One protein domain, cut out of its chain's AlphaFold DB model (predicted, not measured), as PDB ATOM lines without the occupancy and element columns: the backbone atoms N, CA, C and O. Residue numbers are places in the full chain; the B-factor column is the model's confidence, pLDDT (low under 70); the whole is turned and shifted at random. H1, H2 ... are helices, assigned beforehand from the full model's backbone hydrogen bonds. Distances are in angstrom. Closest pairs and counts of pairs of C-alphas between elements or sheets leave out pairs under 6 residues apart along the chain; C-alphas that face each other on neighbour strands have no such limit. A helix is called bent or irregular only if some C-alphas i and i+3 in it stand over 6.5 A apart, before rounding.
ATOM      1  N   THR A  11     147.741 184.931 249.016       73.94
ATOM      2  CA  THR A  11     146.489 184.806 248.261       73.94
ATOM      3  C   THR A  11     146.725 184.885 246.752       73.94
ATOM      4  O   THR A  11     146.188 184.054 246.023       73.94
ATOM      5  N   GLY A  12     147.595 185.784 246.277       70.19
ATOM      6  CA  GLY A  12     147.985 185.881 244.864       70.19
ATOM      7  C   GLY A  12     148.747 184.670 244.352       70.19
ATOM      8  O   GLY A  12     148.478 184.187 243.252       70.19
ATOM      9  N   ARG A  13     149.642 184.103 245.167       75.62
ATOM     10  CA  ARG A  13     150.324 182.844 244.828       75.62
ATOM     11  C   ARG A  13     149.363 181.654 244.774       75.62
ATOM     12  O   ARG A  13     149.535 180.777 243.928       75.62
ATOM     13  N   ASN A  14     148.364 181.608 245.655       87.00
ATOM     14  CA  ASN A  14     147.323 180.580 245.603       87.00
ATOM     15  C   ASN A  14     146.450 180.744 244.347       87.00
ATOM     16  O   ASN A  14     146.245 179.774 243.621       87.00
ATOM     17  N   ALA A  15     146.032 181.972 244.030       87.81
ATOM     18  CA  ALA A  15     145.255 182.281 242.833       87.81
ATOM     19  C   ALA A  15     145.967 181.836 241.543       87.81
ATOM     20  O   ALA A  15     145.367 181.134 240.729       87.81
ATOM     21  N   ASP A  16     147.260 182.146 241.384       89.50
ATOM     22  CA  ASP A  16     148.045 181.668 240.234       89.50
ATOM     23  C   ASP A  16     148.079 180.139 240.150       89.50
ATOM     24  O   ASP A  16     147.934 179.561 239.072       89.50
ATOM     25  N   ARG A  17     148.267 179.469 241.295       91.50
ATOM     26  CA  ARG A  17     148.298 178.004 241.360       91.50
ATOM     27  C   ARG A  17     146.961 177.412 240.926       91.50
ATOM     28  O   ARG A  17     146.957 176.421 240.202       91.50
ATOM     29  N   GLN A  18     145.843 178.022 241.321       92.38
ATOM     30  CA  GLN A  18     144.509 177.593 240.896       92.38
ATOM     31  C   GLN A  18     144.268 177.836 239.404       92.38
ATOM     32  O   GLN A  18     143.688 176.982 238.729       92.38
ATOM     33  N   VAL A  19     144.750 178.960 238.860       94.25
ATOM     34  CA  VAL A  19     144.718 179.226 237.413       94.25
ATOM     35  C   VAL A  19     145.483 178.139 236.657       94.25
ATOM     36  O   VAL A  19     144.939 177.560 235.715       94.25
ATOM     37  N   GLN A  20     146.697 177.801 237.100       95.69
ATOM     38  CA  GLN A  20     147.506 176.764 236.462       95.69
ATOM     39  C   GLN A  20     146.856 175.377 236.575       95.69
ATOM     40  O   GLN A  20     146.706 174.690 235.567       95.69
ATOM     41  N   ALA A  21     146.376 175.000 237.764       93.44
ATOM     42  CA  ALA A  21     145.687 173.729 237.983       93.44
ATOM     43  C   ALA A  21     144.446 173.580 237.087       93.44
ATOM     44  O   ALA A  21     144.157 172.497 236.576       93.44
ATOM     45  N   PHE A  22     143.719 174.672 236.846       95.62
ATOM     46  CA  PHE A  22     142.595 174.671 235.916       95.62
ATOM     47  C   PHE A  22     143.010 174.554 234.455       95.62
ATOM     48  O   PHE A  22     142.328 173.861 233.700       95.62
ATOM     49  N   ILE A  23     144.099 175.206 234.044       95.81
ATOM     50  CA  ILE A  23     144.649 175.039 232.695       95.81
ATOM     51  C   ILE A  23     145.019 173.570 232.472       95.81
ATOM     52  O   ILE A  23     144.644 172.996 231.448       95.81
ATOM     53  N   ASP A  24     145.671 172.937 233.446       94.81
ATOM     54  CA  ASP A  24     146.074 171.532 233.366       94.81
ATOM     55  C   ASP A  24     144.859 170.590 233.347       94.81
ATOM     56  O   ASP A  24     144.792 169.668 232.532       94.81
ATOM     57  N   TYR A  25     143.833 170.878 234.154       93.19
ATOM     58  CA  TYR A  25     142.545 170.183 234.083       93.19
ATOM     59  C   TYR A  25     141.862 170.357 232.717       93.19
ATOM     60  O   TYR A  25     141.354 169.400 232.144       93.19
ATOM     61  N   ALA A  26     141.849 171.562 232.148       91.25
ATOM     62  CA  ALA A  26     141.228 171.794 230.848       91.25
ATOM     63  C   ALA A  26     141.992 171.103 229.704       91.25
ATOM     64  O   ALA A  26     141.376 170.683 228.721       91.25
ATOM     65  N   LYS A  27     143.316 170.944 229.827       91.69
ATOM     66  CA  LYS A  27     144.139 170.168 228.887       91.69
ATOM     67  C   LYS A  27     143.762 168.681 228.873       91.69
ATOM     68  O   LYS A  27     143.841 168.082 227.806       91.69
ATOM     69  N   SER A  28     143.289 168.119 229.993       89.12
ATOM     70  CA  SER A  28     142.848 166.714 230.075       89.12
ATOM     71  C   SER A  28     141.422 166.457 229.566       89.12
ATOM     72  O   SER A  28     141.029 165.304 229.394       89.12
ATOM     73  N   LEU A  29     140.637 167.507 229.298       86.94
ATOM     74  CA  LEU A  29     139.320 167.371 228.669       86.94
ATOM     75  C   LEU A  29     139.454 166.891 227.222       86.94
ATOM     76  O   LEU A  29     140.415 167.237 226.550       86.94
ATOM     77  N   THR A  30     138.436 166.194 226.714       83.88
ATOM     78  CA  THR A  30     138.399 165.694 225.325       83.88
ATOM     79  C   THR A  30     137.548 166.545 224.380       83.88
ATOM     80  O   THR A  30     137.371 166.231 223.203       83.88
ATOM     81  N   ALA A  31     136.991 167.660 224.866       75.88
ATOM     82  CA  ALA A  31     136.220 168.565 224.020       75.88
ATOM     83  C   ALA A  31     137.095 169.100 222.872       75.88
ATOM     84  O   ALA A  31     138.235 169.498 223.115       75.88
ATOM     85  N   PHE A  32     136.537 169.138 221.656       73.25
ATOM     86  CA  PHE A  32     137.203 169.429 220.369       73.25
ATOM     87  C   PHE A  32     138.114 168.341 219.795       73.25
ATOM     88  O   PHE A  32     138.500 168.467 218.630       73.25
ATOM     89  N   ASP A  33     138.424 167.281 220.542       78.00
ATOM     90  CA  ASP A  33     139.221 166.192 219.987       78.00
ATOM     91  C   ASP A  33     138.425 165.454 218.912       78.00
ATOM     92  O   ASP A  33     137.219 165.217 219.037       78.00
ATOM     93  N   ARG A  34     139.113 165.105 217.827       74.94
ATOM     94  CA  ARG A  34     138.577 164.241 216.777       74.94
ATOM     95  C   ARG A  34     139.314 162.904 216.809       74.94
ATOM     96  O   ARG A  34     140.512 162.918 217.090       74.94
ATOM     97  N   PRO A  35     138.652 161.785 216.456       70.94
ATOM     98  CA  PRO A  35     139.257 160.450 216.502       70.94
ATOM     99  C   PRO A  35     140.621 160.337 215.802       70.94
ATOM    100  O   PRO A  35     141.490 159.618 216.275       70.94
ATOM    101  N   GLU A  36     140.829 161.084 214.715       75.00
ATOM    102  CA  GLU A  36     142.063 161.060 213.909       75.00
ATOM    103  C   GLU A  36     142.894 162.352 214.023       75.00
ATOM    104  O   GLU A  36     143.944 162.484 213.397       75.00
ATOM    105  N   GLN A  37     142.419 163.338 214.787       76.81
ATOM    106  CA  GLN A  37     143.037 164.659 214.875       76.81
ATOM    107  C   GLN A  37     142.733 165.280 216.248       76.81
ATOM    108  O   GLN A  37     141.792 166.078 216.367       76.81
ATOM    109  N   PRO A  38     143.491 164.918 217.300       84.38
ATOM    110  CA  PRO A  38     143.340 165.553 218.604       84.38
ATOM    111  C   PRO A  38     143.556 167.067 218.489       84.38
ATOM    112  O   PRO A  38     144.200 167.554 217.549       84.38
ATOM    113  N   LEU A  39     142.973 167.827 219.414       85.75
ATOM    114  CA  LEU A  39     143.146 169.271 219.450       85.75
ATOM    115  C   LEU A  39     144.622 169.613 219.679       85.75
ATOM    116  O   LEU A  39     145.200 169.254 220.704       85.75
ATOM    117  N   ASP A  40     145.214 170.374 218.760       89.38
ATOM    118  CA  ASP A  40     146.514 170.987 219.009       89.38
ATOM    119  C   ASP A  40     146.340 172.168 219.974       89.38
ATOM    120  O   ASP A  40     145.846 173.241 219.608       89.38
ATOM    121  N   TRP A  41     146.757 171.970 221.225       90.38
ATOM    122  CA  TRP A  41     146.692 173.007 222.251       90.38
ATOM    123  C   TRP A  41     147.513 174.246 221.878       90.38
ATOM    124  O   TRP A  41     147.117 175.366 222.210       90.38
ATOM    125  N   GLN A  42     148.634 174.082 221.172       90.88
ATOM    126  CA  GLN A  42     149.523 175.192 220.825       90.88
ATOM    127  C   GLN A  42     148.934 176.072 219.720       90.88
ATOM    128  O   GLN A  42     149.198 177.275 219.689       90.88
ATOM    129  N   ALA A  43     148.037 175.536 218.889       89.81
ATOM    130  CA  ALA A  43     147.373 176.302 217.845       89.81
ATOM    131  C   ALA A  43     146.608 177.520 218.404       89.81
ATOM    132  O   ALA A  43     145.802 177.423 219.331       89.81
ATOM    133  N   ASN A  44     146.809 178.690 217.788       89.81
ATOM    134  CA  ASN A  44     146.071 179.922 218.116       89.81
ATOM    135  C   ASN A  44     144.749 180.062 217.334       89.81
ATOM    136  O   ASN A  44     143.964 180.995 217.543       89.81
ATOM    137  N   ASN A  45     144.500 179.127 216.419       88.12
ATOM    138  CA  ASN A  45     143.300 179.042 215.608       88.12
ATOM    139  C   ASN A  45     142.689 177.648 215.739       88.12
ATOM    140  O   ASN A  45     143.176 176.705 215.124       88.12
ATOM    141  N   TRP A  46     141.589 177.532 216.480       87.56
ATOM    142  CA  TRP A  46     140.865 176.269 216.641       87.56
ATOM    143  C   TRP A  46     139.733 176.088 215.621       87.56
ATOM    144  O   TRP A  46     138.989 175.113 215.676       87.56
ATOM    145  N   SER A  47     139.611 176.986 214.636       79.44
ATOM    146  CA  SER A  47     138.644 176.849 213.536       79.44
ATOM    147  C   SER A  47     138.712 175.512 212.783       79.44
ATOM    148  O   SER A  47     137.648 175.029 212.384       79.44
ATOM    149  N   PRO A  48     139.895 174.888 212.576       79.56
ATOM    150  CA  PRO A  48     139.976 173.572 211.943       79.56
ATOM    151  C   PRO A  48     139.236 172.474 212.716       79.56
ATOM    152  O   PRO A  48     138.643 171.608 212.079       79.56
ATOM    153  N   TRP A  49     139.174 172.562 214.051       80.31
ATOM    154  CA  TRP A  49     138.514 171.596 214.943       80.31
ATOM    155  C   TRP A  49     137.032 171.899 215.205       80.31
ATOM    156  O   TRP A  49     136.402 171.235 216.026       80.31
ATOM    157  N   LYS A  50     136.431 172.864 214.488       72.19
ATOM    158  CA  LYS A  50     134.991 173.164 214.599       72.19
ATOM    159  C   LYS A  50     134.147 171.895 214.417       72.19
ATOM    160  O   LYS A  50     134.446 171.067 213.556       72.19
ATOM    161  N   THR A  51     133.067 171.753 215.173       65.12
ATOM    162  CA  THR A  51     132.086 170.672 214.978       65.12
ATOM    163  C   THR A  51     130.730 171.275 214.622       65.12
ATOM    164  O   THR A  51     130.533 172.487 214.711       65.12
ATOM    165  N   GLY A  52     129.756 170.454 214.217       58.91
ATOM    166  CA  GLY A  52     128.390 170.945 213.976       58.91
ATOM    167  C   GLY A  52     127.752 171.609 215.209       58.91
ATOM    168  O   GLY A  52     126.838 172.426 215.068       58.91
ATOM    169  N   GLN A  53     128.260 171.292 216.407       56.81
ATOM    170  CA  GLN A  53     127.759 171.758 217.700       56.81
ATOM    171  C   GLN A  53     128.663 172.819 218.362       56.81
ATOM    172  O   GLN A  53     128.146 173.689 219.063       56.81
ATOM    173  N   CYS A  54     129.977 172.805 218.102       57.06
ATOM    174  CA  CYS A  54     130.961 173.723 218.688       57.06
ATOM    175  C   CYS A  54     131.586 174.644 217.629       57.06
ATOM    176  O   CYS A  54     132.133 174.194 216.622       57.06
ATOM    177  N   GLY A  55     131.487 175.949 217.883       60.16
ATOM    178  CA  GLY A  55     131.853 177.027 216.968       60.16
ATOM    179  C   GLY A  55     133.335 177.247 216.683       60.16
ATOM    180  O   GLY A  55     134.218 176.617 217.255       60.16
ATOM    181  N   LEU A  56     133.588 178.219 215.801       65.88
ATOM    182  CA  LEU A  56     134.915 178.749 215.475       65.88
ATOM    183  C   LEU A  56     135.500 179.496 216.686       65.88
ATOM    184  O   LEU A  56     134.952 180.521 217.094       65.88
ATOM    185  N   CYS A  57     136.634 179.033 217.215       77.75
ATOM    186  CA  CYS A  57     137.370 179.725 218.276       77.75
ATOM    187  C   CYS A  57     138.713 180.231 217.742       77.75
ATOM    188  O   CYS A  57     139.578 179.445 217.355       77.75
ATOM    189  N   THR A  58     138.890 181.553 217.718       88.88
ATOM    190  CA  THR A  58     140.155 182.198 217.346       88.88
ATOM    191  C   THR A  58     140.603 183.134 218.456       88.88
ATOM    192  O   THR A  58     139.850 184.008 218.896       88.88
ATOM    193  N   PHE A  59     141.845 182.978 218.899       93.38
ATOM    194  CA  PHE A  59     142.393 183.716 220.037       93.38
ATOM    195  C   PHE A  59     143.093 184.996 219.578       93.38
ATOM    196  O   PHE A  59     144.221 185.259 219.964       93.38
ATOM    197  N   LEU A  60     142.443 185.766 218.701       93.94
ATOM    198  CA  LEU A  60     142.898 187.102 218.304       93.94
ATOM    199  C   LEU A  60     142.659 188.122 219.419       93.94
ATOM    200  O   LEU A  60     141.681 187.972 220.151       93.94
ATOM    201  N   LYS A  61     143.471 189.183 219.460       94.56
ATOM    202  CA  LYS A  61     143.244 190.392 220.270       94.56
ATOM    203  C   LYS A  61     141.998 191.162 219.830       94.56
ATOM    204  O   LYS A  61     141.476 190.985 218.723       94.56
ATOM    205  N   ALA A  62     141.501 192.035 220.703       91.25
ATOM    206  CA  ALA A  62     140.369 192.902 220.387       91.25
ATOM    207  C   ALA A  62     140.696 193.855 219.215       91.25
ATOM    208  O   ALA A  62     141.789 194.404 219.144       91.25
ATOM    209  N   GLY A  63     139.753 194.046 218.287       86.94
ATOM    210  CA  GLY A  63     139.923 194.939 217.127       86.94
ATOM    211  C   GLY A  63     140.692 194.352 215.934       86.94
ATOM    212  O   GLY A  63     140.672 194.942 214.856       86.94
ATOM    213  N   ILE A  64     141.311 193.173 216.065       90.06
ATOM    214  CA  ILE A  64     142.013 192.528 214.948       90.06
ATOM    215  C   ILE A  64     141.016 191.825 214.002       90.06
ATOM    216  O   ILE A  64     140.210 191.006 214.459       90.06
ATOM    217  N   PRO A  65     141.065 192.079 212.675       85.31
ATOM    218  CA  PRO A  65     140.188 191.420 211.709       85.31
ATOM    219  C   PRO A  65     140.394 189.901 211.644       85.31
ATOM    220  O   PRO A  65     141.521 189.406 211.669       85.31
ATOM    221  N   SER A  66     139.312 189.144 211.433       82.94
ATOM    222  CA  SER A  66     139.356 187.676 211.337       82.94
ATOM    223  C   SER A  66     140.208 187.148 210.176       82.94
ATOM    224  O   SER A  66     140.660 186.007 210.216       82.94
ATOM    225  N   SER A  67     140.462 187.963 209.150       80.31
ATOM    226  CA  SER A  67     141.361 187.616 208.043       80.31
ATOM    227  C   SER A  67     142.809 187.391 208.492       80.31
ATOM    228  O   SER A  67     143.526 186.621 207.856       80.31
ATOM    229  N   LYS A  68     143.227 187.987 209.618       85.50
ATOM    230  CA  LYS A  68     144.580 187.853 210.186       85.50
ATOM    231  C   LYS A  68     144.848 186.507 210.860       85.50
ATOM    232  O   LYS A  68     145.975 186.233 211.248       85.50
ATOM    233  N   VAL A  69     143.834 185.648 210.948       82.88
ATOM    234  CA  VAL A  69     143.971 184.261 211.415       82.88
ATOM    235  C   VAL A  69     144.578 183.351 210.341       82.88
ATOM    236  O   VAL A  69     145.098 182.283 210.659       82.88
ATOM    237  N   HIS A  70     144.487 183.731 209.063       78.62
ATOM    238  CA  HIS A  70     144.958 182.887 207.969       78.62
ATOM    239  C   HIS A  70     146.478 182.656 208.073       78.62
ATOM    240  O   HIS A  70     147.195 183.638 208.274       78.62
ATOM    241  N   PRO A  71     146.996 181.423 207.877       78.00
ATOM    242  CA  PRO A  71     148.421 181.118 208.059       78.00
ATOM    243  C   PRO A  71     149.374 182.053 207.304       78.00
ATOM    244  O   PRO A  71     150.422 182.409 207.823       78.00
ATOM    245  N   SER A  72     148.987 182.521 206.112       76.69
ATOM    246  CA  SER A  72     149.800 183.457 205.317       76.69
ATOM    247  C   SER A  72     149.861 184.895 205.854       76.69
ATOM    248  O   SER A  72     150.672 185.683 205.379       76.69
ATOM    249  N   GLN A  73     148.986 185.270 206.790       80.12
ATOM    250  CA  GLN A  73     148.912 186.615 207.378       80.12
ATOM    251  C   GLN A  73     149.115 186.620 208.896       80.12
ATOM    252  O   GLN A  73     149.185 187.698 209.487       80.12
ATOM    253  N   ALA A  74     149.158 185.448 209.526       84.75
ATOM    254  CA  ALA A  74     149.234 185.307 210.967       84.75
ATOM    255  C   ALA A  74     150.584 185.808 211.494       84.75
ATOM    256  O   ALA A  74     151.644 185.405 211.020       84.75
ATOM    257  N   ARG A  75     150.529 186.674 212.506       88.75
ATOM    258  CA  ARG A  75     151.677 187.124 213.301       88.75
ATOM    259  C   ARG A  75     151.338 186.928 214.767       88.75
ATOM    260  O   ARG A  75     150.184 187.140 215.139       88.75
ATOM    261  N   ASP A  76     152.311 186.532 215.586       87.62
ATOM    262  CA  ASP A  76     152.046 186.227 217.000       87.62
ATOM    263  C   ASP A  76     151.470 187.441 217.758       87.62
ATOM    264  O   ASP A  76     150.543 187.288 218.547       87.62
ATOM    265  N   GLU A  77     151.895 188.657 217.389       91.06
ATOM    266  CA  GLU A  77     151.422 189.938 217.942       91.06
ATOM    267  C   GLU A  77     149.896 190.152 217.855       91.06
ATOM    268  O   GLU A  77     149.331 190.914 218.647       91.06
ATOM    269  N   TYR A  78     149.228 189.487 216.904       93.62
ATOM    270  CA  TYR A  78     147.783 189.576 216.669       93.62
ATOM    271  C   TYR A  78     146.956 188.698 217.605       93.62
ATOM    272  O   TYR A  78     145.743 188.898 217.718       93.62
ATOM    273  N   PHE A  79     147.578 187.701 218.226       94.69
ATOM    274  CA  PHE A  79     146.910 186.769 219.121       94.69
ATOM    275  C   PHE A  79     146.996 187.249 220.562       94.69
ATOM    276  O   PHE A  79     147.888 188.023 220.894       94.69
ATOM    277  N   LEU A  80     146.059 186.795 221.399       95.81
ATOM    278  CA  LEU A  80     146.001 187.145 222.815       95.81
ATOM    279  C   LEU A  80     147.367 186.964 223.472       95.81
ATOM    280  O   LEU A  80     148.103 186.037 223.124       95.81
ATOM    281  N   ASP A  81     147.679 187.833 224.418       95.62
ATOM    282  CA  ASP A  81     148.910 187.816 225.184       95.62
ATOM    283  C   ASP A  81     149.186 186.425 225.764       95.62
ATOM    284  O   ASP A  81     148.266 185.724 226.199       95.62
ATOM    285  N   VAL A  82     150.452 186.012 225.725       92.25
ATOM    286  CA  VAL A  82     150.883 184.666 226.118       92.25
ATOM    287  C   VAL A  82     150.480 184.318 227.552       92.25
ATOM    288  O   VAL A  82     150.161 183.158 227.809       92.25
ATOM    289  N   GLU A  83     150.400 185.304 228.454       92.75
ATOM    290  CA  GLU A  83     150.018 185.100 229.857       92.75
ATOM    291  C   GLU A  83     148.522 184.794 230.029       92.75
ATOM    292  O   GLU A  83     148.130 184.064 230.941       92.75
ATOM    293  N   LEU A  84     147.678 185.291 229.120       95.75
ATOM    294  CA  LEU A  84     146.234 185.046 229.136       95.75
ATOM    295  C   LEU A  84     145.826 183.884 228.229       95.75
ATOM    296  O   LEU A  84     144.811 183.227 228.465       95.75
ATOM    297  N   ARG A  85     146.579 183.647 227.150       95.12
ATOM    298  CA  ARG A  85     146.186 182.784 226.028       95.12
ATOM    299  C   ARG A  85     145.855 181.358 226.465       95.12
ATOM    300  O   ARG A  85     144.850 180.810 226.012       95.12
ATOM    301  N   ASP A  86     146.654 180.775 227.355       95.06
ATOM    302  CA  ASP A  86     146.425 179.415 227.857       95.06
ATOM    303  C   ASP A  86     145.179 179.333 228.748       95.06
ATOM    304  O   ASP A  86     144.373 178.409 228.605       95.06
ATOM    305  N   PHE A  87     144.937 180.344 229.586       96.94
ATOM    306  CA  PHE A  87     143.692 180.437 230.344       96.94
ATOM    307  C   PHE A  87     142.477 180.635 229.428       96.94
ATOM    308  O   PHE A  87     141.448 179.984 229.609       96.94
ATOM    309  N   ALA A  88     142.584 181.496 228.414       96.00
ATOM    310  CA  ALA A  88     141.524 181.727 227.436       96.00
ATOM    311  C   ALA A  88     141.134 180.421 226.722       96.00
ATOM    312  O   ALA A  88     139.947 180.099 226.616       96.00
ATOM    313  N   LYS A  89     142.131 179.641 226.286       94.31
ATOM    314  CA  LYS A  89     141.954 178.297 225.716       94.31
ATOM    315  C   LYS A  89     141.254 177.357 226.704       94.31
ATOM    316  O   LYS A  89     140.251 176.735 226.346       94.31
ATOM    317  N   ALA A  90     141.719 177.313 227.954       94.44
ATOM    318  CA  ALA A  90     141.145 176.486 229.016       94.44
ATOM    319  C   ALA A  90     139.677 176.826 229.312       94.44
ATOM    320  O   ALA A  90     138.824 175.937 229.331       94.44
ATOM    321  N   TYR A  91     139.357 178.111 229.468       94.31
ATOM    322  CA  TYR A  91     138.006 178.580 229.763       94.31
ATOM    323  C   TYR A  91     137.022 178.259 228.633       94.31
ATOM    324  O   TYR A  91     135.921 177.762 228.882       94.31
ATOM    325  N   ILE A  92     137.432 178.476 227.379       91.25
ATOM    326  CA  ILE A  92     136.623 178.146 226.200       91.25
ATOM    327  C   ILE A  92     136.383 176.636 226.102       91.25
ATOM    328  O   ILE A  92     135.239 176.219 225.903       91.25
ATOM    329  N   ARG A  93     137.427 175.814 226.283       89.69
ATOM    330  CA  ARG A  93     137.314 174.347 226.252       89.69
ATOM    331  C   ARG A  93     136.387 173.830 227.345       89.69
ATOM    332  O   ARG A  93     135.484 173.049 227.053       89.69
ATOM    333  N   TYR A  94     136.540 174.332 228.566       90.56
ATOM    334  CA  TYR A  94     135.681 173.993 229.697       90.56
ATOM    335  C   TYR A  94     134.211 174.385 229.471       90.56
ATOM    336  O   TYR A  94     133.309 173.576 229.692       90.56
ATOM    337  N   SER A  95     133.956 175.615 229.007       86.88
ATOM    338  CA  SER A  95     132.595 176.113 228.761       86.88
ATOM    339  C   SER A  95     131.875 175.281 227.696       86.88
ATOM    340  O   SER A  95     130.744 174.834 227.902       86.88
ATOM    341  N   LEU A  96     132.553 175.005 226.579       82.25
ATOM    342  CA  LEU A  96     131.965 174.289 225.447       82.25
ATOM    343  C   LEU A  96     131.845 172.780 225.676       82.25
ATOM    344  O   LEU A  96     130.939 172.172 225.111       82.25
ATOM    345  N   ALA A  97     132.679 172.191 226.540       83.62
ATOM    346  CA  ALA A  97     132.500 170.813 227.004       83.62
ATOM    347  C   ALA A  97     131.181 170.629 227.773       83.62
ATOM    348  O   ALA A  97     130.538 169.589 227.668       83.62
ATOM    349  N   ARG A  98     130.766 171.644 228.543       82.31
ATOM    350  CA  ARG A  98     129.530 171.612 229.342       82.31
ATOM    351  C   ARG A  98     128.303 171.989 228.528       82.31
ATOM    352  O   ARG A  98     127.242 171.398 228.698       82.31
ATOM    353  N   GLN A  99     128.432 173.013 227.690       81.12
ATOM    354  CA  GLN A  99     127.338 173.520 226.877       81.12
ATOM    355  C   GLN A  99     127.847 173.863 225.472       81.12
ATOM    356  O   GLN A  99     128.313 174.984 225.247       81.12
ATOM    357  N   PRO A 100     127.729 172.926 224.515       76.38
ATOM    358  CA  PRO A 100     128.103 173.164 223.127       76.38
ATOM    359  C   PRO A 100     127.350 174.360 222.530       76.38
ATOM    360  O   PRO A 100     126.123 174.458 222.623       76.38
ATOM    361  N   LYS A 101     128.085 175.293 221.914       76.25
ATOM    362  CA  LYS A 101     127.532 176.487 221.255       76.25
ATOM    363  C   LYS A 101     128.226 176.733 219.919       76.25
ATOM    364  O   LYS A 101     129.453 176.717 219.825       76.25
ATOM    365  N   LYS A 102     127.434 177.090 218.900       69.00
ATOM    366  CA  LYS A 102     127.928 177.423 217.549       69.00
ATOM    367  C   LYS A 102     128.741 178.720 217.474       69.00
ATOM    368  O   LYS A 102     129.566 178.837 216.582       69.00
ATOM    369  N   ASN A 103     128.503 179.684 218.363       74.62
ATOM    370  CA  ASN A 103     129.208 180.971 218.395       74.62
ATOM    371  C   ASN A 103     129.520 181.339 219.856       74.62
ATOM    372  O   ASN A 103     128.644 181.891 220.529       74.62
ATOM    373  N   PRO A 104     130.717 181.012 220.370       80.62
ATOM    374  CA  PRO A 104     131.090 181.321 221.745       80.62
ATOM    375  C   PRO A 104     131.368 182.818 221.892       80.62
ATOM    376  O   PRO A 104     132.371 183.332 221.401       80.62
ATOM    377  N   GLN A 105     130.466 183.538 222.559       83.25
ATOM    378  CA  GLN A 105     130.624 184.969 222.856       83.25
ATOM    379  C   GLN A 105     131.662 185.217 223.958       83.25
ATOM    380  O   GLN A 105     132.171 186.327 224.095       83.25
ATOM    381  N   GLU A 106     132.007 184.176 224.715       90.62
ATOM    382  CA  GLU A 106     133.037 184.155 225.749       90.62
ATOM    383  C   GLU A 106     134.384 184.689 225.221       90.62
ATOM    384  O   GLU A 106     135.092 185.397 225.934       90.62
ATOM    385  N   ILE A 107     134.707 184.453 223.938       92.00
ATOM    386  CA  ILE A 107     135.951 184.947 223.329       92.00
ATOM    387  C   ILE A 107     136.009 186.478 223.247       92.00
ATOM    388  O   ILE A 107     137.078 187.062 223.385       92.00
ATOM    389  N   GLN A 108     134.872 187.155 223.048       92.88
ATOM    390  CA  GLN A 108     134.830 188.619 222.989       92.88
ATOM    391  C   GLN A 108     135.082 189.230 224.369       92.88
ATOM    392  O   GLN A 108     135.772 190.242 224.457       92.88
ATOM    393  N   ALA A 109     134.582 188.589 225.433       95.38
ATOM    394  CA  ALA A 109     134.858 188.989 226.809       95.38
ATOM    395  C   ALA A 109     136.344 188.829 227.156       95.38
ATOM    396  O   ALA A 109     136.949 189.760 227.677       95.38
ATOM    397  N   LEU A 110     136.960 187.702 226.781       96.69
ATOM    398  CA  LEU A 110     138.397 187.474 226.988       96.69
ATOM    399  C   LEU A 110     139.261 188.510 226.249       96.69
ATOM    400  O   LEU A 110     140.257 188.974 226.792       96.69
ATOM    401  N   ARG A 111     138.855 188.925 225.043       96.19
ATOM    402  CA  ARG A 111     139.543 189.965 224.258       96.19
ATOM    403  C   ARG A 111     139.540 191.336 224.925       96.19
ATOM    404  O   ARG A 111     140.559 192.015 224.915       96.19
ATOM    405  N   VAL A 112     138.397 191.774 225.457       96.69
ATOM    406  CA  VAL A 112     138.332 193.070 226.161       96.69
ATOM    407  C   VAL A 112     138.984 192.998 227.537       96.69
ATOM    408  O   VAL A 112     139.544 193.994 227.983       96.69
ATOM    409  N   LEU A 113     138.957 191.826 228.179       97.75
ATOM    410  CA  LEU A 113     139.644 191.591 229.444       97.75
ATOM    411  C   LEU A 113     141.162 191.689 229.279       97.75
ATOM    412  O   LEU A 113     141.799 192.378 230.062       97.75
ATOM    413  N   GLU A 114     141.722 191.048 228.248       97.75
ATOM    414  CA  GLU A 114     143.146 191.139 227.909       97.75
ATOM    415  C   GLU A 114     143.593 192.590 227.772       97.75
ATOM    416  O   GLU A 114     144.494 193.031 228.481       97.75
ATOM    417  N   LYS A 115     142.920 193.340 226.893       96.81
ATOM    418  CA  LYS A 115     143.234 194.746 226.662       96.81
ATOM    419  C   LYS A 115     143.151 195.541 227.965       96.81
ATOM    420  O   LYS A 115     144.065 196.287 228.278       96.81
ATOM    421  N   SER A 116     142.118 195.309 228.776       97.25
ATOM    422  CA  SER A 116     141.985 195.989 230.064       97.25
ATOM    423  C   SER A 116     143.071 195.630 231.083       97.25
ATOM    424  O   SER A 116     143.448 196.490 231.876       97.25
ATOM    425  N   LEU A 117     143.532 194.379 231.119       97.44
ATOM    426  CA  LEU A 117     144.621 193.946 231.996       97.44
ATOM    427  C   LEU A 117     145.942 194.592 231.572       97.44
ATOM    428  O   LEU A 117     146.656 195.135 232.410       97.44
ATOM    429  N   LEU A 118     146.229 194.606 230.270       96.56
ATOM    430  CA  LEU A 118     147.411 195.272 229.726       96.56
ATOM    431  C   LEU A 118     147.386 196.781 230.008       96.56
ATOM    432  O   LEU A 118     148.382 197.316 230.484       96.56
ATOM    433  N   ASP A 119     146.244 197.443 229.801       95.06
ATOM    434  CA  ASP A 119     146.103 198.890 229.996       95.06
ATOM    435  C   ASP A 119     146.249 199.309 231.476       95.06
ATOM    436  O   ASP A 119     146.819 200.359 231.761       95.06
ATOM    437  N   LEU A 120     145.749 198.508 232.431       94.75
ATOM    438  CA  LEU A 120     145.714 198.883 233.858       94.75
ATOM    439  C   LEU A 120     146.803 198.243 234.724       94.75
ATOM    440  O   LEU A 120     147.155 198.798 235.764       94.75
ATOM    441  N   LYS A 121     147.287 197.058 234.353       93.75
ATOM    442  CA  LYS A 121     148.251 196.269 235.138       93.75
ATOM    443  C   LYS A 121     149.579 196.062 234.409       93.75
ATOM    444  O   LYS A 121     150.533 195.587 235.015       93.75
ATOM    445  N   GLY A 122     149.654 196.385 233.114       92.00
ATOM    446  CA  GLY A 122     150.840 196.173 232.278       92.00
ATOM    447  C   GLY A 122     151.100 194.712 231.894       92.00
ATOM    448  O   GLY A 122     152.042 194.442 231.153       92.00
ATOM    449  N   ARG A 123     150.282 193.770 232.381       93.56
ATOM    450  CA  ARG A 123     150.416 192.319 232.175       93.56
ATOM    451  C   ARG A 123     149.049 191.656 232.106       93.56
ATOM    452  O   ARG A 123     148.119 192.086 232.784       93.56
ATOM    453  N   ALA A 124     148.923 190.584 231.327       94.69
ATOM    454  CA  ALA A 124     147.646 189.912 231.072       94.69
ATOM    455  C   ALA A 124     147.397 188.709 232.008       94.69
ATOM    456  O   ALA A 124     146.991 187.633 231.571       94.69
ATOM    457  N   VAL A 125     147.640 188.886 233.309       94.06
ATOM    458  CA  VAL A 125     147.581 187.809 234.311       94.06
ATOM    459  C   VAL A 125     146.200 187.733 234.972       94.06
ATOM    460  O   VAL A 125     145.705 188.715 235.522       94.06
ATOM    461  N   ILE A 126     145.586 186.543 234.982       94.88
ATOM    462  CA  ILE A 126     144.220 186.334 235.508       94.88
ATOM    463  C   ILE A 126     144.082 186.611 237.006       94.88
ATOM    464  O   ILE A 126     143.064 187.155 237.426       94.88
ATOM    465  N   SER A 127     145.084 186.273 237.816       92.56
ATOM    466  CA  SER A 127     145.023 186.494 239.267       92.56
ATOM    467  C   SER A 127     144.927 187.971 239.657       92.56
ATOM    468  O   SER A 127     144.410 188.275 240.731       92.56
ATOM    469  N   GLN A 128     145.346 188.877 238.764       92.88
ATOM    470  CA  GLN A 128     145.276 190.331 238.935       92.88
ATOM    471  C   GLN A 128     143.956 190.950 238.446       92.88
ATOM    472  O   GLN A 128     143.817 192.176 238.436       92.88
ATOM    473  N   VAL A 129     142.987 190.134 238.015       95.81
ATOM    474  CA  VAL A 129     141.653 190.629 237.670       95.81
ATOM    475  C   VAL A 129     140.972 191.137 238.939       95.81
ATOM    476  O   VAL A 129     140.732 190.379 239.874       95.81
ATOM    477  N   ASP A 130     140.625 192.420 238.927       94.81
ATOM    478  CA  ASP A 130     139.830 193.090 239.950       94.81
ATOM    479  C   ASP A 130     138.605 193.784 239.319       94.81
ATOM    480  O   ASP A 130     138.376 193.748 238.104       94.81
ATOM    481  N   GLU A 131     137.778 194.418 240.147       93.88
ATOM    482  CA  GLU A 131     136.560 195.088 239.680       93.88
ATOM    483  C   GLU A 131     136.837 196.304 238.778       93.88
ATOM    484  O   GLU A 131     136.010 196.634 237.920       93.88
ATOM    485  N   ASN A 132     138.007 196.942 238.911       94.88
ATOM    486  CA  ASN A 132     138.421 198.052 238.053       94.88
ATOM    487  C   ASN A 132     138.764 197.549 236.649       94.88
ATOM    488  O   ASN A 132     138.306 198.127 235.660       94.88
ATOM    489  N   VAL A 133     139.485 196.426 236.556       96.94
ATOM    490  CA  VAL A 133     139.753 195.723 235.294       96.94
ATOM    491  C   VAL A 133     138.445 195.326 234.610       96.94
ATOM    492  O   VAL A 133     138.271 195.573 233.419       96.94
ATOM    493  N   LEU A 134     137.477 194.771 235.340       97.12
ATOM    494  CA  LEU A 134     136.183 194.402 234.751       97.12
ATOM    495  C   LEU A 134     135.379 195.619 234.273       97.12
ATOM    496  O   LEU A 134     134.773 195.590 233.199       97.12
ATOM    497  N   SER A 135     135.396 196.708 235.042       95.06
ATOM    498  CA  SER A 135     134.697 197.947 234.693       95.06
ATOM    499  C   SER A 135     135.301 198.616 233.458       95.06
ATOM    500  O   SER A 135     134.563 199.030 232.561       95.06
ATOM    501  N   HIS A 136     136.629 198.654 233.355       96.44
ATOM    502  CA  HIS A 136     137.322 199.159 232.174       96.44
ATOM    503  C   HIS A 136     137.112 198.247 230.951       96.44
ATOM    504  O   HIS A 136     136.781 198.736 229.869       96.44
ATOM    505  N   ALA A 137     137.138 196.921 231.119       96.56
ATOM    506  CA  ALA A 137     136.779 195.971 230.063       96.56
ATOM    507  C   ALA A 137     135.342 196.175 229.538       96.56
ATOM    508  O   ALA A 137     135.092 196.054 228.336       96.56
ATOM    509  N   ALA A 138     134.389 196.534 230.405       94.88
ATOM    510  CA  ALA A 138     133.026 196.868 229.991       94.88
ATOM    511  C   ALA A 138     132.946 198.181 229.184       94.88
ATOM    512  O   ALA A 138     132.108 198.291 228.284       94.88
ATOM    513  N   LEU A 139     133.818 199.160 229.448       93.62
ATOM    514  CA  LEU A 139     133.944 200.362 228.612       93.62
ATOM    515  C   LEU A 139     134.507 200.013 227.230       93.62
ATOM    516  O   LEU A 139     133.889 200.353 226.219       93.62
ATOM    517  N   LEU A 140     135.590 199.232 227.179       94.19
ATOM    518  CA  LEU A 140     136.170 198.729 225.929       94.19
ATOM    519  C   LEU A 140     135.160 197.908 225.113       94.19
ATOM    520  O   LEU A 140     135.137 197.977 223.884       94.19
ATOM    521  N   ALA A 141     134.276 197.158 225.778       93.44
ATOM    522  CA  ALA A 141     133.206 196.424 225.113       93.44
ATOM    523  C   ALA A 141     132.197 197.342 224.405       93.44
ATOM    524  O   ALA A 141     131.706 196.983 223.334       93.44
ATOM    525  N   LYS A 142     131.888 198.523 224.961       90.88
ATOM    526  CA  LYS A 142     131.013 199.509 224.302       90.88
ATOM    527  C   LYS A 142     131.660 200.098 223.050       90.88
ATOM    528  O   LYS A 142     130.966 200.281 222.055       90.88
ATOM    529  N   GLU A 143     132.961 200.367 223.105       90.19
ATOM    530  CA  GLU A 143     133.722 200.959 222.003       90.19
ATOM    531  C   GLU A 143     133.933 199.965 220.852       90.19
ATOM    532  O   GLU A 143     133.608 200.247 219.702       90.19
ATOM    533  N   LEU A 144     134.435 198.768 221.164       89.50
ATOM    534  CA  LEU A 144     134.850 197.784 220.160       89.50
ATOM    535  C   LEU A 144     133.696 196.917 219.653       89.50
ATOM    536  O   LEU A 144     133.766 196.354 218.559       89.50
ATOM    537  N   TYR A 145     132.634 196.784 220.449       88.50
ATOM    538  CA  TYR A 145     131.498 195.917 220.148       88.50
ATOM    539  C   TYR A 145     130.154 196.615 220.412       88.50
ATOM    540  O   TYR A 145     129.323 196.072 221.141       88.50
ATOM    541  N   PRO A 146     129.861 197.775 219.792       81.62
ATOM    542  CA  PRO A 146     128.675 198.576 220.112       81.62
ATOM    543  C   PRO A 146     127.349 197.819 219.934       81.62
ATOM    544  O   PRO A 146     126.388 198.076 220.657       81.62
ATOM    545  N   GLY A 147     127.297 196.859 219.002       81.38
ATOM    546  CA  GLY A 147     126.148 195.973 218.805       81.38
ATOM    547  C   GLY A 147     125.955 194.976 219.957       81.38
ATOM    548  O   GLY A 147     124.928 195.038 220.634       81.38
ATOM    549  N   PRO A 148     126.903 194.047 220.194       87.81
ATOM    550  CA  PRO A 148     126.753 193.018 221.220       87.81
ATOM    551  C   PRO A 148     127.325 193.395 222.603       87.81
ATOM    552  O   PRO A 148     127.575 192.505 223.416       87.81
ATOM    553  N   CYS A 149     127.554 194.681 222.905       89.56
ATOM    554  CA  CYS A 149     128.229 195.126 224.135       89.56
ATOM    555  C   CYS A 149     127.543 194.622 225.413       89.56
ATOM    556  O   CYS A 149     128.221 194.190 226.342       89.56
ATOM    557  N   TYR A 150     126.206 194.589 225.442       89.81
ATOM    558  CA  TYR A 150     125.444 194.037 226.563       89.81
ATOM    559  C   TYR A 150     125.748 192.551 226.787       89.81
ATOM    560  O   TYR A 150     125.980 192.129 227.919       89.81
ATOM    561  N   GLN A 151     125.774 191.759 225.711       90.50
ATOM    562  CA  GLN A 151     126.104 190.339 225.776       90.50
ATOM    563  C   GLN A 151     127.547 190.138 226.239       90.50
ATOM    564  O   GLN A 151     127.779 189.293 227.099       90.50
ATOM    565  N   VAL A 152     128.497 190.930 225.726       93.12
ATOM    566  CA  VAL A 152     129.906 190.890 226.153       93.12
ATOM    567  C   VAL A 152     130.028 191.201 227.648       93.12
ATOM    568  O   VAL A 152     130.658 190.433 228.371       93.12
ATOM    569  N   GLY A 153     129.353 192.245 228.138       94.69
ATOM    570  CA  GLY A 153     129.296 192.571 229.567       94.69
ATOM    571  C   GLY A 153     128.698 191.446 230.420       94.69
ATOM    572  O   GLY A 153     129.225 191.118 231.479       94.69
ATOM    573  N   GLY A 154     127.650 190.775 229.932       94.75
ATOM    574  CA  GLY A 154     127.077 189.608 230.607       94.75
ATOM    575  C   GLY A 154     128.029 188.407 230.660       94.75
ATOM    576  O   GLY A 154     128.005 187.643 231.625       94.75
ATOM    577  N   GLN A 155     128.893 188.231 229.654       94.81
ATOM    578  CA  GLN A 155     129.942 187.206 229.689       94.81
ATOM    579  C   GLN A 155     131.086 187.584 230.640       94.81
ATOM    580  O   GLN A 155     131.593 186.699 231.323       94.81
ATOM    581  N   LEU A 156     131.450 188.869 230.745       96.88
ATOM    582  CA  LEU A 156     132.400 189.347 231.760       96.88
ATOM    583  C   LEU A 156     131.892 189.059 233.177       96.88
ATOM    584  O   LEU A 156     132.647 188.554 234.000       96.88
ATOM    585  N   GLU A 157     130.601 189.278 233.443       97.06
ATOM    586  CA  GLU A 157     130.004 188.968 234.750       97.06
ATOM    587  C   GLU A 157     130.053 187.462 235.049       97.06
ATOM    588  O   GLU A 157     130.398 187.039 236.153       97.06
ATOM    589  N   ARG A 158     129.754 186.611 234.061       95.38
ATOM    590  CA  ARG A 158     129.886 185.153 234.218       95.38
ATOM    591  C   ARG A 158     131.328 184.726 234.461       95.38
ATOM    592  O   ARG A 158     131.553 183.827 235.268       95.38
ATOM    593  N   LEU A 159     132.283 185.354 233.778       96.50
ATOM    594  CA  LEU A 159     133.703 185.095 233.976       96.50
ATOM    595  C   LEU A 159     134.148 185.516 235.384       96.50
ATOM    596  O   LEU A 159     134.788 184.721 236.059       96.50
ATOM    597  N   ALA A 160     133.738 186.690 235.871       96.94
ATOM    598  CA  ALA A 160     134.036 187.160 237.227       96.94
ATOM    599  C   ALA A 160     133.519 186.197 238.313       96.94
ATOM    600  O   ALA A 160     134.260 185.804 239.220       96.94
ATOM    601  N   ASN A 161     132.271 185.736 238.170       96.06
ATOM    602  CA  ASN A 161     131.689 184.724 239.057       96.06
ATOM    603  C   ASN A 161     132.457 183.395 238.986       96.06
ATOM    604  O   ASN A 161     132.702 182.758 240.010       96.06
ATOM    605  N   PHE A 162     132.858 182.975 237.782       95.38
ATOM    606  CA  PHE A 162     133.640 181.758 237.585       95.38
ATOM    607  C   PHE A 162     135.001 181.841 238.286       95.38
ATOM    608  O   PHE A 162     135.308 180.961 239.090       95.38
ATOM    609  N   LEU A 163     135.767 182.910 238.042       96.19
ATOM    610  CA  LEU A 163     137.076 183.147 238.655       96.19
ATOM    611  C   LEU A 163     136.993 183.128 240.186       96.19
ATOM    612  O   LEU A 163     137.796 182.465 240.842       96.19
ATOM    613  N   THR A 164     135.967 183.773 240.744       94.50
ATOM    614  CA  THR A 164     135.701 183.788 242.188       94.50
ATOM    615  C   THR A 164     135.386 182.392 242.722       94.50
ATOM    616  O   THR A 164     136.019 181.930 243.667       94.50
ATOM    617  N   SER A 165     134.461 181.668 242.079       92.94
ATOM    618  CA  SER A 165     134.063 180.314 242.499       92.94
ATOM    619  C   SER A 165     135.207 179.294 242.455       92.94
ATOM    620  O   SER A 165     135.142 178.259 243.116       92.94
ATOM    621  N   LYS A 166     136.238 179.570 241.650       92.50
ATOM    622  CA  LYS A 166     137.422 178.729 241.478       92.50
ATOM    623  C   LYS A 166     138.663 179.266 242.182       92.50
ATOM    624  O   LYS A 166     139.727 178.686 242.003       92.50
ATOM    625  N   GLN A 167     138.529 180.327 242.982       92.25
ATOM    626  CA  GLN A 167     139.629 180.929 243.743       92.25
ATOM    627  C   GLN A 167     140.832 181.313 242.857       92.25
ATOM    628  O   GLN A 167     141.981 181.164 243.252       92.25
TER     629      GLN A 167
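AT A GLANCE: This is residues 11 to 167 of the 617 residues of the protein "Putative integrase" of Marinobacter manganoxydans MnI7-9 (UniProt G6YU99). Two helical hairpins, H3 with H4 and H5 with H6, are set crosswise, H5 and H6 packing across H4, while H1 crosses H3. The printed part has 157 residues with six named helices, H1 to H6, and no named strand: all helix. It is compact, with a radius of gyration of the C-alphas of 15.0 A and spans of 44 by 34 by 27 A.

IN THESE COORDINATES: H1, residues 11 to 28, 25.9 A long, begins at C-alpha 11 (146.489, 184.806, 248.261). H2 is residues 66 to 69; H3, 82 to 98, 25.2 A; H4, 106 to 121, 21.6 A; H5, 131 to 144, 19.8 A. H6, residues 149 to 165, 24.3 A, ends at C-alpha 165 (134.063, 180.314, 242.499). H3 is irregular: C-alphas 83 and 86 are 7.0 A apart.

HOW THE PARTS SIT: The hub, H4, touches H5, closest C-alphas Val 112 and Ala 137 at 5.1 A, a steep tilt of 62 degrees. H1 touches H3 with residues 19 to 27 alone, closest C-alphas Ala 26 and Ala 90 at 5.0 A. H2 touches no helix. Every O i to N i+4 pair is within hydrogen-bond range in H1, H4, H5 and H6; in H3, 11 of 13; H2 is too short for one.

THE WHOLE: The printed part has no cut. The links H1 to H2 and H2 to H3 are long. Residues 51 to 56 and 102 have pLDDT under 70.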